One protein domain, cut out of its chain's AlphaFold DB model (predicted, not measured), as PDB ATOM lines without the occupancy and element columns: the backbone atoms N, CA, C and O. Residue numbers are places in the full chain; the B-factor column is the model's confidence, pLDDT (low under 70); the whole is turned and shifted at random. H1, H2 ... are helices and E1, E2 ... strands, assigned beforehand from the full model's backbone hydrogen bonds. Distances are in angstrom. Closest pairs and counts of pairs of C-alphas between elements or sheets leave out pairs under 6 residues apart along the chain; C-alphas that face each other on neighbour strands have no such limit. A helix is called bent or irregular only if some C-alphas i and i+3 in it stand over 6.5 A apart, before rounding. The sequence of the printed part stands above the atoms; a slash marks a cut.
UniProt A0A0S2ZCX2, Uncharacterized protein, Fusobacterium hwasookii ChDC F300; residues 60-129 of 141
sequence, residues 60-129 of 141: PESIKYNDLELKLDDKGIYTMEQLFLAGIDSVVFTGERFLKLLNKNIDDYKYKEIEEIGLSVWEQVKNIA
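AT A GLANCE: This is residues 60 to 129 of the 141 residues of an uncharacterized protein of Fusobacterium hwasookii ChDC F300 (UniProt A0A0S2ZCX2). Three crossed helices make the body, and the small strand hairpin E1-E2 covers one side of it, with E1 near H3 and E2 near one end of H2. H1 and H2 form a helical hairpin, and the long H3 crosses H2. The printed part has 70 residues, in the order E1, E2, H1, H2, H3, with an antiparallel sheet E1 - E2; the class is mostly helix. The whole is compact, with a radius of gyration of the C-alphas of 10.8 A and spans of 31 by 24 by 16 A.

HOW THE PARTS SIT: Begin with E1, residues 62 to 65, and E2, residues 68 to 71, an antiparallel hairpin with N 63 and O 70 at 2.9 A. Next comes H1, residues 76 to 86, which touches H2, residues 91 to 101, at a steep tilt of 44 degrees, opposite ways; their closest C-alphas, of Leu 83 and Thr 94, are 5.2 A apart. H3, residues 111 to 129, touches H2 about perpendicular at 90 degrees, closest at C-alphas Gly 95 and Gly 118, 3.6 A. Residues 121 to 128 of H3 alone touch H1, closest at C-alphas Met 80 and Val 125, 5.4 A. The closest C-alphas of E1 and H3, Tyr 65 and Ile 117, are 6.4 A apart. In H1 and H2 every O i to N i+4 pair is within hydrogen-bond range; in H3, 11 of 15.

IN THESE COORDINATES: Find C-alpha 62 at (116.904, 122.794, 102.645), where E1 begins its 10.2 A; E2 spans 10.0 A, H1 and H2 15.4 A each. H3 runs 25.4 A to C-alpha 129 at (116.137, 137.628, 113.638), with a kink of 52 degrees near residue 123; it is irregular, C-alphas 124 and 127 being 7.5 A apart.

THE WHOLE: The C-alphas farthest apart, of Asp 74 and Lys 110, stand at 32.1 A. The printed part has no cut and no long link, and no printed residue is under 70 in pLDDT.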
ATOM      1  N   PRO A  60     114.235 124.865 107.851       95.50
ATOM      2  CA  PRO A  60     113.775 124.009 106.765       95.50
ATOM      3  C   PRO A  60     114.749 122.846 106.530       95.50
ATOM      4  O   PRO A  60     115.913 122.903 106.916       95.50
ATOM      5  N   GLU A  61     114.316 121.807 105.813       96.44
ATOM      6  CA  GLU A  61     115.215 120.715 105.397       96.44
ATOM      7  C   GLU A  61     116.302 121.191 104.416       96.44
ATOM      8  O   GLU A  61     117.392 120.628 104.320       96.44
ATOM      9  N   SER A  62     115.996 122.226 103.634       97.75
ATOM     10  CA  SER A  62     116.904 122.794 102.645       97.75
ATOM     11  C   SER A  62     116.542 124.238 102.319       97.75
ATOM     12  O   SER A  62     115.398 124.660 102.475       97.75
ATOM     13  N   ILE A  63     117.536 124.979 101.837       98.12
ATOM     14  CA  ILE A  63     117.399 126.337 101.308       98.12
ATOM     15  C   ILE A  63     117.564 126.258  99.794       98.12
ATOM     16  O   ILE A  63     118.545 125.678  99.315       98.12
ATOM     17  N   LYS A  64     116.620 126.825  99.037       97.50
ATOM     18  CA  LYS A  64     116.564 126.653  97.577       97.50
ATOM     19  C   LYS A  64     116.464 127.971  96.817       97.50
ATOM     20  O   LYS A  64     115.835 128.924  97.278       97.50
ATOM     21  N   TYR A  65     117.042 127.987  95.622       97.38
ATOM     22  CA  TYR A  65     116.814 128.995  94.590       97.38
ATOM     23  C   TYR A  65     116.970 128.337  93.216       97.38
ATOM     24  O   TYR A  65     118.063 127.901  92.870       97.38
ATOM     25  N   ASN A  66     115.891 128.262  92.432       95.50
ATOM     26  CA  ASN A  66     115.859 127.540  91.154       95.50
ATOM     27  C   ASN A  66     116.418 126.105  91.281       95.50
ATOM     28  O   ASN A  66     115.842 125.283  91.992       95.50
ATOM     29  N   ASP A  67     117.519 125.804  90.596       95.50
ATOM     30  CA  ASP A  67     118.229 124.523  90.600       95.50
ATOM     31  C   ASP A  67     119.294 124.406  91.710       95.50
ATOM     32  O   ASP A  67     119.884 123.341  91.901       95.50
ATOM     33  N   LEU A  68     119.534 125.479  92.468       97.25
ATOM     34  CA  LEU A  68     120.451 125.500  93.603       97.25
ATOM     35  C   LEU A  68     119.733 125.040  94.877       97.25
ATOM     36  O   LEU A  68     118.755 125.651  95.309       97.25
ATOM     37  N   GLU A  69     120.254 123.994  95.518       97.81
ATOM     38  CA  GLU A  69     119.706 123.432  96.755       97.81
ATOM     39  C   GLU A  69     120.815 123.178  97.779       97.81
ATOM     40  O   GLU A  69     121.690 122.335  97.576       97.81
ATOM     41  N   LEU A  70     120.752 123.889  98.908       97.94
ATOM     42  CA  LEU A  70     121.607 123.670 100.070       97.94
ATOM     43  C   LEU A  70     120.834 122.866 101.113       97.94
ATOM     44  O   LEU A  70     119.927 123.391 101.761       97.94
ATOM     45  N   LYS A  71     121.196 121.595 101.289       97.31
ATOM     46  CA  LYS A  71     120.627 120.753 102.347       97.31
ATOM     47  C   LYS A  71     121.140 121.190 103.712       97.31
ATOM     48  O   LYS A  71     122.337 121.426 103.874       97.31
ATOM     49  N   LEU A  72     120.231 121.280 104.672       96.06
ATOM     50  CA  LEU A  72     120.553 121.577 106.058       96.06
ATOM     51  C   LEU A  72     120.639 120.264 106.843       96.06
ATOM     52  O   LEU A  72     119.794 119.385 106.695       96.06
ATOM     53  N   ASP A  73     121.700 120.113 107.631       91.56
ATOM     54  CA  ASP A  73     121.894 118.984 108.543       91.56
ATOM     55  C   ASP A  73     121.348 119.321 109.944       91.56
ATOM     56  O   ASP A  73     120.702 120.351 110.147       91.56
ATOM     57  N   ASP A  74     121.662 118.498 110.946       88.12
ATOM     58  CA  ASP A  74     121.293 118.740 112.353       88.12
ATOM     59  C   ASP A  74     121.848 120.070 112.913       88.12
ATOM     60  O   ASP A  74     121.469 120.516 113.997       88.12
ATOM     61  N   LYS A  75     122.768 120.724 112.193       91.44
ATOM     62  CA  LYS A  75     123.331 122.042 112.507       91.44
ATOM     63  C   LYS A  75     122.802 123.132 111.572       91.44
ATOM     64  O   LYS A  75     123.350 124.235 111.560       91.44
ATOM     65  N   GLY A  76     121.707 122.872 110.859       94.94
ATOM     66  CA  GLY A  76     121.077 123.768 109.894       94.94
ATOM     67  C   GLY A  76     120.834 125.181 110.415       94.94
ATOM     68  O   GLY A  76     121.085 126.149 109.700       94.94
ATOM     69  N   ILE A  77     120.462 125.321 111.691       97.06
ATOM     70  CA  ILE A  77     120.265 126.628 112.332       97.06
ATOM     71  C   ILE A  77     121.527 127.506 112.321       97.06
ATOM     72  O   ILE A  77     121.428 128.721 112.179       97.06
ATOM     73  N   TYR A  78     122.720 126.914 112.413       96.31
ATOM     74  CA  TYR A  78     123.987 127.649 112.342       96.31
ATOM     75  C   TYR A  78     124.334 128.044 110.908       96.31
ATOM     76  O   TYR A  78     124.928 129.095 110.679       96.31
ATOM     77  N   THR A  79     123.947 127.230 109.927       96.88
ATOM     78  CA  THR A  79     124.051 127.594 108.510       96.88
ATOM     79  C   THR A  79     123.112 128.756 108.189       96.88
ATOM     80  O   THR A  79     123.533 129.723 107.554       96.88
ATOM     81  N   MET A  80     121.877 128.717 108.697       97.31
ATOM     82  CA  MET A  80     120.943 129.841 108.612       97.31
ATOM     83  C   MET A  80     121.495 131.084 109.311       97.31
ATOM     84  O   MET A  80     121.431 132.160 108.731       97.31
ATOM     85  N   GLU A  81     122.082 130.951 110.507       96.31
ATOM     86  CA  GLU A  81     122.732 132.065 111.210       96.31
ATOM     87  C   GLU A  81     123.840 132.682 110.357       96.31
ATOM     88  O   GLU A  81     123.888 133.895 110.212       96.31
ATOM     89  N   GLN A  82     124.699 131.878 109.727       95.69
ATOM     90  CA  GLN A  82     125.760 132.400 108.862       95.69
ATOM     91  C   GLN A  82     125.218 133.143 107.638       95.69
ATOM     92  O   GLN A  82     125.744 134.199 107.290       95.69
ATOM     93  N   LEU A  83     124.187 132.600 106.987       97.38
ATOM     94  CA  LEU A  83     123.530 133.241 105.847       97.38
ATOM     95  C   LEU A  83     122.841 134.542 106.273       97.38
ATOM     96  O   LEU A  83     122.996 135.563 105.608       97.38
ATOM     97  N   PHE A  84     122.155 134.524 107.417       96.69
ATOM     98  CA  PHE A  84     121.502 135.691 107.996       96.69
ATOM     99  C   PHE A  84     122.499 136.738 108.512       96.69
ATOM    100  O   PHE A  84     122.237 137.921 108.456       96.69
ATOM    101  N   LEU A  85     123.661 136.378 109.036       94.50
ATOM    102  CA  LEU A  85     124.619 137.398 109.472       94.50
ATOM    103  C   LEU A  85     125.342 138.030 108.278       94.50
ATOM    104  O   LEU A  85     125.647 139.220 108.318       94.50
ATOM    105  N   ALA A  86     125.584 137.263 107.208       96.06
ATOM    106  CA  ALA A  86     126.258 137.762 106.011       96.06
ATOM    107  C   ALA A  86     125.489 138.912 105.342       96.06
ATOM    108  O   ALA A  86     126.099 139.888 104.919       96.06
ATOM    109  N   GLY A  87     124.162 138.815 105.269       94.50
ATOM    110  CA  GLY A  87     123.332 139.788 104.560       94.50
ATOM    111  C   GLY A  87     122.783 140.960 105.358       94.50
ATOM    112  O   GLY A  87     121.942 141.669 104.812       94.50
ATOM    113  N   ILE A  88     123.211 141.169 106.613       92.88
ATOM    114  CA  ILE A  88     122.690 142.272 107.448       92.88
ATOM    115  C   ILE A  88     122.889 143.615 106.745       92.88
ATOM    116  O   ILE A  88     121.970 144.430 106.707       92.88
ATOM    117  N   ASP A  89     124.075 143.817 106.169       91.31
ATOM    118  CA  ASP A  89     124.420 145.052 105.465       91.31
ATOM    119  C   ASP A  89     124.002 145.014 103.988       91.31
ATOM    120  O   ASP A  89     123.656 146.043 103.408       91.31
ATOM    121  N   SER A  90     124.042 143.835 103.360       96.50
ATOM    122  CA  SER A  90     123.654 143.650 101.960       96.50
ATOM    123  C   SER A  90     123.331 142.195 101.648       96.50
ATOM    124  O   SER A  90     124.177 141.313 101.789       96.50
ATOM    125  N   VAL A  91     122.137 141.949 101.109       96.75
ATOM    126  CA  VAL A  91     121.671 140.613 100.702       96.75
ATOM    127  C   VAL A  91     122.566 139.946  99.655       96.75
ATOM    128  O   VAL A  91     122.600 138.721  99.586       96.75
ATOM    129  N   VAL A  92     123.359 140.709  98.896       97.81
ATOM    130  CA  VAL A  92     124.365 140.162  97.968       97.81
ATOM    131  C   VAL A  92     125.339 139.240  98.699       97.81
ATOM    132  O   VAL A  92     125.641 138.155  98.210       97.81
ATOM    133  N   PHE A  93     125.767 139.604  99.911       97.94
ATOM    134  CA  PHE A  93     126.669 138.768 100.702       97.94
ATOM    135  C   PHE A  93     126.014 137.459 101.152       97.94
ATOM    136  O   PHE A  93     126.698 136.439 101.247       97.94
ATOM    137  N   THR A  94     124.695 137.442 101.363       98.19
ATOM    138  CA  THR A  94     123.936 136.195 101.553       98.19
ATOM    139  C   THR A  94     124.019 135.316 100.313       98.19
ATOM    140  O   THR A  94     124.296 134.123 100.434       98.19
ATOM    141  N   GLY A  95     123.824 135.901  99.128       98.19
ATOM    142  CA  GLY A  95     123.912 135.193  97.849       98.19
ATOM    143  C   GLY A  95     125.303 134.605  97.618       98.19
ATOM    144  O   GLY A  95     125.440 133.407  97.368       98.19
ATOM    145  N   GLU A  96     126.351 135.407  97.812       98.06
ATOM    146  CA  GLU A  96     127.740 134.945  97.740       98.06
ATOM    147  C   GLU A  96     128.025 133.818  98.738       98.06
ATOM    148  O   GLU A  96     128.672 132.823  98.405       98.06
ATOM    149  N   ARG A  97     127.561 133.963  99.986       98.06
ATOM    150  CA  ARG A  97     127.777 132.958 101.027       98.06
ATOM    151  C   ARG A  97     127.071 131.651 100.685       98.06
ATOM    152  O   ARG A  97     127.676 130.595 100.849       98.06
ATOM    153  N   PHE A  98     125.841 131.717 100.186       98.38
ATOM    154  CA  PHE A  98     125.079 130.560  99.725       98.38
ATOM    155  C   PHE A  98     125.784 129.835  98.572       98.38
ATOM    156  O   PHE A  98     125.996 128.626  98.650       98.38
ATOM    157  N   LEU A  99     126.246 130.570  97.555       98.31
ATOM    158  CA  LEU A  99     127.013 130.009  96.439       98.31
ATOM    159  C   LEU A  99     128.317 129.345  96.909       98.31
ATOM    160  O   LEU A  99     128.611 128.219  96.503       98.31
ATOM    161  N   LYS A 100     129.058 129.980  97.831       97.81
ATOM    162  CA  LYS A 100     130.258 129.389  98.452       97.81
ATOM    163  C   LYS A 100     129.941 128.083  99.185       97.81
ATOM    164  O   LYS A 100     130.696 127.126  99.056       97.81
ATOM    165  N   LEU A 101     128.836 128.023  99.934       97.12
ATOM    166  CA  LEU A 101     128.408 126.807 100.642       97.12
ATOM    167  C   LEU A 101     128.034 125.668  99.679       97.12
ATOM    168  O   LEU A 101     128.203 124.501 100.021       97.12
ATOM    169  N   LEU A 102     127.594 125.999  98.464       97.31
ATOM    170  CA  LEU A 102     127.346 125.047  97.379       97.31
ATOM    171  C   LEU A 102     128.598 124.700  96.554       97.31
ATOM    172  O   LEU A 102     128.486 123.994  95.550       97.31
ATOM    173  N   ASN A 103     129.781 125.182  96.951       97.25
ATOM    174  CA  ASN A 103     131.032 125.063  96.196       97.25
ATOM    175  C   ASN A 103     130.931 125.604  94.755       97.25
ATOM    176  O   ASN A 103     131.563 125.076  93.839       97.25
ATOM    177  N   LYS A 104     130.121 126.647  94.539       97.25
ATOM    178  CA  LYS A 104     130.044 127.370  93.264       97.25
ATOM    179  C   LYS A 104     131.102 128.470  93.220       97.25
ATOM    180  O   LYS A 104     131.412 129.078  94.247       97.25
ATOM    181  N   ASN A 105     131.639 128.736  92.034       94.38
ATOM    182  CA  ASN A 105     132.508 129.884  91.822       94.38
ATOM    183  C   ASN A 105     131.648 131.139  91.625       94.38
ATOM    184  O   ASN A 105     130.773 131.151  90.768       94.38
ATOM    185  N   ILE A 106     131.874 132.184  92.421       93.88
ATOM    186  CA  ILE A 106     131.068 133.416  92.363       93.88
ATOM    187  C   ILE A 106     131.313 134.185  91.069       93.88
ATOM    188  O   ILE A 106     130.386 134.805  90.559       93.88
ATOM    189  N   ASP A 107     132.523 134.098  90.513       94.12
ATOM    190  CA  ASP A 107     132.886 134.804  89.280       94.12
ATOM    191  C   ASP A 107     132.071 134.329  88.059       94.12
ATOM    192  O   ASP A 107     132.022 135.018  87.040       94.12
ATOM    193  N   ASP A 108     131.392 133.180  88.174       96.31
ATOM    194  CA  ASP A 108     130.491 132.652  87.146       96.31
ATOM    195  C   ASP A 108     129.126 133.378  87.125       96.31
ATOM    196  O   ASP A 108     128.351 133.206  86.183       96.31
ATOM    197  N   TYR A 109     128.826 134.197  88.139       96.56
ATOM    198  CA  TYR A 109     127.531 134.845  88.344       96.56
ATOM    199  C   TYR A 109     127.634 136.363  88.186       96.56
ATOM    200  O   TYR A 109     128.580 137.015  88.634       96.56
ATOM    201  N   LYS A 110     126.613 136.977  87.580       97.31
ATOM    202  CA  LYS A 110     126.528 138.447  87.523       97.31
ATOM    203  C   LYS A 110     126.093 138.997  88.879       97.31
ATOM    204  O   LYS A 110     125.258 138.400  89.544       97.31
ATOM    205  N   TYR A 111     126.536 140.207  89.225       97.06
ATOM    206  CA  TYR A 111     126.133 140.880  90.472       97.06
ATOM    207  C   TYR A 111     124.614 140.844  90.723       97.06
ATOM    208  O   TYR A 111     124.174 140.469  91.803       97.06
ATOM    209  N   LYS A 112     123.808 141.174  89.703       97.56
ATOM    210  CA  LYS A 112     122.339 141.170  89.807       97.56
ATOM    211  C   LYS A 112     121.767 139.778  90.109       97.56
ATOM    212  O   LYS A 112     120.793 139.658  90.834       97.56
ATOM    213  N   GLU A 113     122.379 138.731  89.567       97.38
ATOM    214  CA  GLU A 113     121.972 137.350  89.829       97.38
ATOM    215  C   GLU A 113     122.299 136.949  91.273       97.38
ATOM    216  O   GLU A 113     121.463 136.374  91.963       97.38
ATOM    217  N   ILE A 114     123.476 137.340  91.773       98.12
ATOM    218  CA  ILE A 114     123.866 137.128  93.174       98.12
ATOM    219  C   ILE A 114     122.922 137.877  94.122       98.12
ATOM    220  O   ILE A 114     122.541 137.340  95.161       98.12
ATOM    221  N   GLU A 115     122.516 139.097  93.769       98.25
ATOM    222  CA  GLU A 115     121.535 139.879  94.523       98.25
ATOM    223  C   GLU A 115     120.166 139.181  94.585       98.25
ATOM    224  O   GLU A 115     119.589 139.062  95.664       98.25
ATOM    225  N   GLU A 116     119.671 138.656  93.458       98.38
ATOM    226  CA  GLU A 116     118.406 137.908  93.386       98.38
ATOM    227  C   GLU A 116     118.452 136.602  94.201       98.38
ATOM    228  O   GLU A 116     117.523 136.317  94.966       98.38
ATOM    229  N   ILE A 117     119.552 135.842  94.106       98.44
ATOM    230  CA  ILE A 117     119.812 134.672  94.963       98.44
ATOM    231  C   ILE A 117     119.798 135.105  96.431       98.44
ATOM    232  O   ILE A 117     119.125 134.497  97.263       98.44
ATOM    233  N   GLY A 118     120.526 136.176  96.742       98.25
ATOM    234  CA  GLY A 118     120.665 136.732  98.076       98.25
ATOM    235  C   GLY A 118     119.333 137.098  98.712       98.25
ATOM    236  O   GLY A 118     119.071 136.679  99.837       98.25
ATOM    237  N   LEU A 119     118.464 137.806  97.985       98.31
ATOM    238  CA  LEU A 119     117.112 138.156  98.428       98.31
ATOM    239  C   LEU A 119     116.271 136.912  98.736       98.31
ATOM    240  O   LEU A 119     115.665 136.822  99.805       98.31
ATOM    241  N   SER A 120     116.259 135.936  97.825       98.31
ATOM    242  CA  SER A 120     115.473 134.707  97.986       98.31
ATOM    243  C   SER A 120     115.958 133.852  99.158       98.31
ATOM    244  O   SER A 120     115.156 133.303  99.913       98.31
ATOM    245  N   VAL A 121     117.276 133.719  99.321       98.44
ATOM    246  CA  VAL A 121     117.873 132.971 100.434       98.44
ATOM    247  C   VAL A 121     117.649 133.704 101.753       98.44
ATOM    248  O   VAL A 121     117.296 133.075 102.748       98.44
ATOM    249  N   TRP A 122     117.805 135.030 101.769       97.94
ATOM    250  CA  TRP A 122     117.580 135.846 102.958       97.94
ATOM    251  C   TRP A 122     116.162 135.690 103.502       97.94
ATOM    252  O   TRP A 122     115.978 135.486 104.700       97.94
ATOM    253  N   GLU A 123     115.168 135.711 102.616       97.75
ATOM    254  CA  GLU A 123     113.762 135.522 102.971       97.75
ATOM    255  C   GLU A 123     113.505 134.170 103.661       97.75
ATOM    256  O   GLU A 123     112.684 134.096 104.575       97.75
ATOM    257  N   GLN A 124     114.254 133.125 103.296       97.81
ATOM    258  CA  GLN A 124     114.173 131.798 103.919       97.81
ATOM    259  C   GLN A 124     114.875 131.727 105.286       97.81
ATOM    260  O   GLN A 124     114.512 130.891 106.111       97.81
ATOM    261  N   VAL A 125     115.870 132.584 105.554       97.44
ATOM    262  CA  VAL A 125     116.664 132.545 106.802       97.44
ATOM    263  C   VAL A 125     116.372 133.681 107.779       97.44
ATOM    264  O   VAL A 125     116.844 133.646 108.916       97.44
ATOM    265  N   LYS A 126     115.567 134.675 107.389       96.06
ATOM    266  CA  LYS A 126     115.289 135.878 108.193       96.06
ATOM    267  C   LYS A 126     114.697 135.598 109.573       96.06
ATOM    268  O   LYS A 126     114.838 136.432 110.463       96.06
ATOM    269  N   ASN A 127     114.082 134.433 109.781       96.75
ATOM    270  CA  ASN A 127     113.549 134.031 111.083       96.75
ATOM    271  C   ASN A 127     114.638 133.932 112.161       96.75
ATOM    272  O   ASN A 127     114.323 134.046 113.342       96.75
ATOM    273  N   ILE A 128     115.920 133.829 111.790       97.06
ATOM    274  CA  ILE A 128     117.039 133.975 112.731       97.06
ATOM    275  C   ILE A 128     116.964 135.301 113.510       97.06
ATOM    276  O   ILE A 128     117.362 135.344 114.676       97.06
ATOM    277  N   ALA A 129     116.373 136.361 112.944       95.56
ATOM    278  CA  ALA A 129     116.137 137.628 113.638       95.56
ATOM    279  C   ALA A 129     115.329 137.470 114.942       95.56
ATOM    280  O   ALA A 129     115.508 138.257 115.878       95.56
TER     281      ALA A 129